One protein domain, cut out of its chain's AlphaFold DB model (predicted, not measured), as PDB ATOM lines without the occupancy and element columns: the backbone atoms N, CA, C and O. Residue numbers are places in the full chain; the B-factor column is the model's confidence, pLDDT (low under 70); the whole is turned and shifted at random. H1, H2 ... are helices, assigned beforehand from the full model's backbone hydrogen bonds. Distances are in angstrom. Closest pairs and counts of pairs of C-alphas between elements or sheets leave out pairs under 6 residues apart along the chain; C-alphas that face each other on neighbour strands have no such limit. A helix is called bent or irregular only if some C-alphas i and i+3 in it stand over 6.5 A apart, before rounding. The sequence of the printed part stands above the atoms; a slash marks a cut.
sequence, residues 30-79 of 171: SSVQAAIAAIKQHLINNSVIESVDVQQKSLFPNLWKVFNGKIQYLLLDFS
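AT A GLANCE: This is residues 30 to 79 of the 171 residues of an uncharacterized protein of Rhizophagus irregularis (UniProt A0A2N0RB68). Two helices of equal residue count, H1 and H2, form a loose, narrow V, near each other at Val 32 and Ile 71 and spread at the other end, where a long loop crosses from one to the other. Residues 45 to 50 stick out at that end. The printed part has 50 residues, in class all helix, with H1 then H2 and no named strand. It is loose, with a radius of gyration of the C-alphas of 12.2 A, and flat, spanning 39 by 22 by 10 A.

IN THESE COORDINATES: H1, residues 30 to 46, begins at C-alpha 30 (-18.454, 40.180, -89.955) and is 24.0 A long from first to last C-alpha. H2, residues 61 to 77, is 23.5 A long and ends at C-alpha 77 (-27.935, 50.374, -91.597).

HOW THE PARTS SIT: H1 and H2 are close but not clearly touching; their closest C-alphas, Val 32 and Ile 71, are 7.6 A apart. They run opposite ways at a shallow tilt of 25 degrees. In both, every O i to N i+4 pair is within hydrogen-bond range.

THE WHOLE: The farthest C-alphas, Val 48 and Ser 79, are 39.4 A apart. The printed part has no cut. The link, residues 47 to 60, is long. pLDDT is under 70 at residues 30, 48 to 52, 55 and 73 to 79.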
ATOM      1  N   SER A  30     -19.438  41.271 -89.968       64.75
ATOM      2  CA  SER A  30     -18.454  40.180 -89.955       64.75
ATOM      3  C   SER A  30     -17.455  40.276 -88.797       64.75
ATOM      4  O   SER A  30     -17.067  39.253 -88.240       64.75
ATOM      5  N   SER A  31     -17.073  41.488 -88.383       71.94
ATOM      6  CA  SER A  31     -16.165  41.705 -87.248       71.94
ATOM      7  C   SER A  31     -16.832  41.331 -85.925       71.94
ATOM      8  O   SER A  31     -16.212  40.707 -85.066       71.94
ATOM      9  N   VAL A  32     -18.125  41.637 -85.782       71.88
ATOM     10  CA  VAL A  32     -18.919  41.258 -84.602       71.88
ATOM     11  C   VAL A  32     -19.128  39.740 -84.550       71.88
ATOM     12  O   VAL A  32     -18.979  39.132 -83.490       71.88
ATOM     13  N   GLN A  33     -19.404  39.105 -85.693       74.19
ATOM     14  CA  GLN A  33     -19.503  37.644 -85.788       74.19
ATOM     15  C   GLN A  33     -18.174  36.951 -85.454       74.19
ATOM     16  O   GLN A  33     -18.161  35.983 -84.694       74.19
ATOM     17  N   ALA A  34     -17.055  37.468 -85.970       76.56
ATOM     18  CA  ALA A  34     -15.724  36.939 -85.691       76.56
ATOM     19  C   ALA A  34     -15.359  37.050 -84.203       76.56
ATOM     20  O   ALA A  34     -14.854  36.090 -83.623       76.56
ATOM     21  N   ALA A  35     -15.677  38.178 -83.560       80.12
ATOM     22  CA  ALA A  35     -15.461  38.360 -82.127       80.12
ATOM     23  C   ALA A  35     -16.228  37.320 -81.292       80.12
ATOM     24  O   ALA A  35     -15.690  36.762 -80.340       80.12
ATOM     25  N   ILE A  36     -17.462  36.991 -81.674       75.19
ATOM     26  CA  ILE A  36     -18.271  35.995 -80.958       75.19
ATOM     27  C   ILE A  36     -17.779  34.580 -81.199       75.19
ATOM     28  O   ILE A  36     -17.740  33.788 -80.261       75.19
ATOM     29  N   ALA A  37     -17.361  34.265 -82.424       77.25
ATOM     30  CA  ALA A  37     -16.713  32.993 -82.704       77.25
ATOM     31  C   ALA A  37     -15.444  32.830 -81.852       77.25
ATOM     32  O   ALA A  37     -15.232  31.761 -81.285       77.25
ATOM     33  N   ALA A  38     -14.650  33.894 -81.693       81.69
ATOM     34  CA  ALA A  38     -13.466  33.889 -80.841       81.69
ATOM     35  C   ALA A  38     -13.811  33.691 -79.355       81.69
ATOM     36  O   ALA A  38     -13.188  32.861 -78.702       81.69
ATOM     37  N   ILE A  39     -14.834  34.379 -78.834       79.50
ATOM     38  CA  ILE A  39     -15.309  34.193 -77.451       79.50
ATOM     39  C   ILE A  39     -15.812  32.761 -77.241       79.50
ATOM     40  O   ILE A  39     -15.434  32.110 -76.272       79.50
ATOM     41  N   LYS A  40     -16.611  32.237 -78.177       77.44
ATOM     42  CA  LYS A  40     -17.114  30.859 -78.138       77.44
ATOM     43  C   LYS A  40     -15.968  29.850 -78.120       77.44
ATOM     44  O   LYS A  40     -15.964  28.959 -77.283       77.44
ATOM     45  N   GLN A  41     -14.979  30.010 -78.998       79.06
ATOM     46  CA  GLN A  41     -13.795  29.148 -79.036       79.06
ATOM     47  C   GLN A  41     -12.955  29.257 -77.761       79.06
ATOM     48  O   GLN A  41     -12.508  28.246 -77.228       79.06
ATOM     49  N   HIS A  42     -12.768  30.468 -77.239       82.00
ATOM     50  CA  HIS A  42     -12.038  30.678 -75.995       82.00
ATOM     51  C   HIS A  42     -12.717  29.970 -74.818       82.00
ATOM     52  O   HIS A  42     -12.038  29.300 -74.045       82.00
ATOM     53  N   LEU A  43     -14.045  30.058 -74.722       76.00
ATOM     54  CA  LEU A  43     -14.819  29.365 -73.695       76.00
ATOM     55  C   LEU A  43     -14.784  27.848 -73.882       76.00
ATOM     56  O   LEU A  43     -14.570  27.147 -72.908       76.00
ATOM     57  N   ILE A  44     -14.898  27.331 -75.107       74.06
ATOM     58  CA  ILE A  44     -14.753  25.888 -75.370       74.06
ATOM     59  C   ILE A  44     -13.386  25.372 -74.901       74.06
ATOM     60  O   ILE A  44     -13.305  24.297 -74.318       74.06
ATOM     61  N   ASN A  45     -12.320  26.139 -75.135       78.56
ATOM     62  CA  ASN A  45     -10.958  25.698 -74.845       78.56
ATOM     63  C   ASN A  45     -10.532  25.903 -73.382       78.56
ATOM     64  O   ASN A  45      -9.602  25.236 -72.941       78.56
ATOM     65  N   ASN A  46     -11.143  26.848 -72.656       77.38
ATOM     66  CA  ASN A  46     -10.665  27.279 -71.332       77.38
ATOM     67  C   ASN A  46     -11.729  27.233 -70.223       77.38
ATOM     68  O   ASN A  46     -11.391  27.424 -69.057       77.38
ATOM     69  N   SER A  47     -13.008  27.026 -70.545       70.00
ATOM     70  CA  SER A  47     -14.067  26.915 -69.536       70.00
ATOM     71  C   SER A  47     -14.082  25.520 -68.922       70.00
ATOM     72  O   SER A  47     -14.033  24.520 -69.631       70.00
ATOM     73  N   VAL A  48     -14.245  25.461 -67.599       68.31
ATOM     74  CA  VAL A  48     -14.518  24.215 -66.856       68.31
ATOM     75  C   VAL A  48     -15.935  23.696 -67.149       68.31
ATOM     76  O   VAL A  48     -16.222  22.518 -66.965       68.31
ATOM     77  N   ILE A  49     -16.832  24.571 -67.620       64.69
ATOM     78  CA  ILE A  49     -18.201  24.212 -68.002       64.69
ATOM     79  C   ILE A  49     -18.194  23.748 -69.460       64.69
ATOM     80  O   ILE A  49     -17.963  24.558 -70.365       64.69
ATOM     81  N   GLU A  50     -18.460  22.461 -69.683       61.34
ATOM     82  CA  GLU A  50     -18.493  21.860 -71.015       61.34
ATOM     83  C   GLU A  50     -19.646  22.415 -71.872       61.34
ATOM     84  O   GLU A  50     -20.812  22.431 -71.477       61.34
ATOM     85  N   SER A  51     -19.321  22.816 -73.105       61.44
ATOM     86  CA  SER A  51     -20.263  23.077 -74.211       61.44
ATOM     87  C   SER A  51     -21.309  24.192 -74.025       61.44
ATOM     88  O   SER A  51     -22.378  24.159 -74.634       61.44
ATOM     89  N   VAL A  52     -21.002  25.237 -73.254       66.19
ATOM     90  CA  VAL A  52     -21.886  26.410 -73.159       66.19
ATOM     91  C   VAL A  52     -21.937  27.162 -74.491       66.19
ATOM     92  O   VAL A  52     -20.984  27.831 -74.898       66.19
ATOM     93  N   ASP A  53     -23.078  27.091 -75.173       71.38
ATOM     94  CA  ASP A  53     -23.316  27.876 -76.376       71.38
ATOM     95  C   ASP A  53     -23.788  29.289 -76.006       71.38
ATOM     96  O   ASP A  53     -24.951  29.534 -75.694       71.38
ATOM     97  N   VAL A  54     -22.852  30.240 -76.061       70.81
ATOM     98  CA  VAL A  54     -23.067  31.671 -75.762       70.81
ATOM     99  C   VAL A  54     -24.112  32.356 -76.643       70.81
ATOM    100  O   VAL A  54     -24.543  33.467 -76.342       70.81
ATOM    101  N   GLN A  55     -24.519  31.713 -77.739       67.69
ATOM    102  CA  GLN A  55     -25.590  32.185 -78.610       67.69
ATOM    103  C   GLN A  55     -26.972  31.677 -78.181       67.69
ATOM    104  O   GLN A  55     -27.976  32.109 -78.743       67.69
ATOM    105  N   GLN A  56     -27.074  30.806 -77.174       76.38
ATOM    106  CA  GLN A  56     -28.376  30.360 -76.697       76.38
ATOM    107  C   GLN A  56     -29.102  31.457 -75.932       76.38
ATOM    108  O   GLN A  56     -28.749  31.828 -74.813       76.38
ATOM    109  N   LYS A  57     -30.193  31.931 -76.539       77.62
ATOM    110  CA  LYS A  57     -31.080  32.954 -75.981       77.62
ATOM    111  C   LYS A  57     -31.659  32.571 -74.615       77.62
ATOM    112  O   LYS A  57     -31.867  33.456 -73.795       77.62
ATOM    113  N   SER A  58     -31.939  31.290 -74.383       77.62
ATOM    114  CA  SER A  58     -32.489  30.785 -73.117       77.62
ATOM    115  C   SER A  58     -31.515  30.958 -71.951       77.62
ATOM    116  O   SER A  58     -31.934  31.343 -70.865       77.62
ATOM    117  N   LEU A  59     -30.224  30.714 -72.189       75.19
ATOM    118  CA  LEU A  59     -29.172  30.793 -71.175       75.19
ATOM    119  C   LEU A  59     -28.600  32.209 -71.042       75.19
ATOM    120  O   LEU A  59     -28.255  32.638 -69.943       75.19
ATOM    121  N   PHE A  60     -28.545  32.965 -72.144       79.56
ATOM    122  CA  PHE A  60     -27.965  34.309 -72.179       79.56
ATOM    123  C   PHE A  60     -28.890  35.338 -72.850       79.56
ATOM    124  O   PHE A  60     -28.527  35.938 -73.865       79.56
ATOM    125  N   PRO A  61     -30.083  35.612 -72.292       78.38
ATOM    126  CA  PRO A  61     -31.079  36.477 -72.932       78.38
ATOM    127  C   PRO A  61     -30.590  37.920 -73.122       78.38
ATOM    128  O   PRO A  61     -30.856  38.537 -74.155       78.38
ATOM    129  N   ASN A  62     -29.825  38.449 -72.162       80.62
ATOM    130  CA  ASN A  62     -29.263  39.801 -72.239       80.62
ATOM    131  C   ASN A  62     -28.162  39.904 -73.301       80.62
ATOM    132  O   ASN A  62     -28.165  40.836 -74.106       80.62
ATOM    133  N   LEU A  63     -27.261  38.917 -73.347       76.00
ATOM    134  CA  LEU A  63     -26.195  38.852 -74.347       76.00
ATOM    135  C   LEU A  63     -26.783  38.706 -75.755       76.00
ATOM    136  O   LEU A  63     -26.393  39.435 -76.666       76.00
ATOM    137  N   TRP A  64     -27.781  37.832 -75.906       78.00
ATOM    138  CA  TRP A  64     -28.512  37.645 -77.152       78.00
ATOM    139  C   TRP A  64     -29.188  38.934 -77.621       78.00
ATOM    140  O   TRP A  64     -29.077  39.295 -78.789       78.00
ATOM    141  N   LYS A  65     -29.860  39.664 -76.721       80.31
ATOM    142  CA  LYS A  65     -30.538  40.925 -77.053       80.31
ATOM    143  C   LYS A  65     -29.557  41.987 -77.549       80.31
ATOM    144  O   LYS A  65     -29.824  42.625 -78.565       80.31
ATOM    145  N   VAL A  66     -28.422  42.153 -76.868       78.75
ATOM    146  CA  VAL A  66     -27.381  43.114 -77.267       78.75
ATOM    147  C   VAL A  66     -26.754  42.712 -78.601       78.75
ATOM    148  O   VAL A  66     -26.592  43.559 -79.478       78.75
ATOM    149  N   PHE A  67     -26.435  41.430 -78.786       74.38
ATOM    150  CA  PHE A  67     -25.849  40.932 -80.027       74.38
ATOM    151  C   PHE A  67     -26.803  41.067 -81.208       74.38
ATOM    152  O   PHE A  67     -26.450  41.675 -82.214       74.38
ATOM    153  N   ASN A  68     -28.014  40.530 -81.077       75.62
ATOM    154  CA  ASN A  68     -29.000  40.558 -82.142       75.62
ATOM    155  C   ASN A  68     -29.401  41.999 -82.463       75.62
ATOM    156  O   ASN A  68     -29.523  42.331 -83.629       75.62
ATOM    157  N   GLY A  69     -29.515  42.878 -81.463       76.69
ATOM    158  CA  GLY A  69     -29.733  44.309 -81.687       76.69
ATOM    159  C   GLY A  69     -28.600  44.962 -82.481       76.69
ATOM    160  O   GLY A  69     -28.870  45.679 -83.434       76.69
ATOM    161  N   LYS A  70     -27.334  44.670 -82.153       72.25
ATOM    162  CA  LYS A  70     -26.172  45.201 -82.886       72.25
ATOM    163  C   LYS A  70     -26.035  44.624 -84.290       72.25
ATOM    164  O   LYS A  70     -25.708  45.363 -85.206       72.25
ATOM    165  N   ILE A  71     -26.276  43.329 -84.474       70.12
ATOM    166  CA  ILE A  71     -26.272  42.701 -85.798       70.12
ATOM    167  C   ILE A  71     -27.428  43.216 -86.635       70.12
ATOM    168  O   ILE A  71     -27.201  43.536 -87.784       70.12
ATOM    169  N   GLN A  72     -28.631  43.346 -86.080       70.00
ATOM    170  CA  GLN A  72     -29.767  43.923 -86.796       70.00
ATOM    171  C   GLN A  72     -29.520  45.387 -87.134       70.00
ATOM    172  O   GLN A  72     -29.800  45.773 -88.250       70.00
ATOM    173  N   TYR A  73     -28.929  46.175 -86.235       69.94
ATOM    174  CA  TYR A  73     -28.516  47.553 -86.508       69.94
ATOM    175  C   TYR A  73     -27.481  47.623 -87.639       69.94
ATOM    176  O   TYR A  73     -27.687  48.320 -88.621       69.94
ATOM    177  N   LEU A  74     -26.410  46.827 -87.557       65.12
ATOM    178  CA  LEU A  74     -25.388  46.762 -88.601       65.12
ATOM    179  C   LEU A  74     -25.924  46.168 -89.905       65.12
ATOM    180  O   LEU A  74     -25.452  46.539 -90.965       65.12
ATOM    181  N   LEU A  75     -26.885  45.250 -89.861       59.31
ATOM    182  CA  LEU A  75     -27.500  44.691 -91.055       59.31
ATOM    183  C   LEU A  75     -28.530  45.649 -91.642       59.31
ATOM    184  O   LEU A  75     -28.527  45.762 -92.847       59.31
ATOM    185  N   LEU A  76     -29.362  46.364 -90.877       60.69
ATOM    186  CA  LEU A  76     -30.319  47.357 -91.394       60.69
ATOM    187  C   LEU A  76     -29.600  48.592 -91.949       60.69
ATOM    188  O   LEU A  76     -29.848  48.970 -93.092       60.69
ATOM    189  N   ASP A  77     -28.666  49.169 -91.187       55.25
ATOM    190  CA  ASP A  77     -27.935  50.374 -91.597       55.25
ATOM    191  C   ASP A  77     -26.992  50.097 -92.787       55.25
ATOM    192  O   ASP A  77     -26.754  50.986 -93.603       55.25
ATOM    193  N   PHE A  78     -26.502  48.854 -92.941       52.00
ATOM    194  CA  PHE A  78     -25.715  48.410 -94.103       52.00
ATOM    195  C   PHE A  78     -26.478  47.505 -95.092       52.00
ATOM    196  O   PHE A  78     -25.834  46.925 -95.952       52.00
ATOM    197  N   SER A  79     -27.806  47.338 -95.017       42.28
ATOM    198  CA  SER A  79     -28.592  46.623 -96.059       42.28
ATOM    199  C   SER A  79     -29.386  47.563 -96.953       42.28
ATOM    200  O   SER A  79     -29.748  47.175 -98.058       42.28
TER     201      SER A  79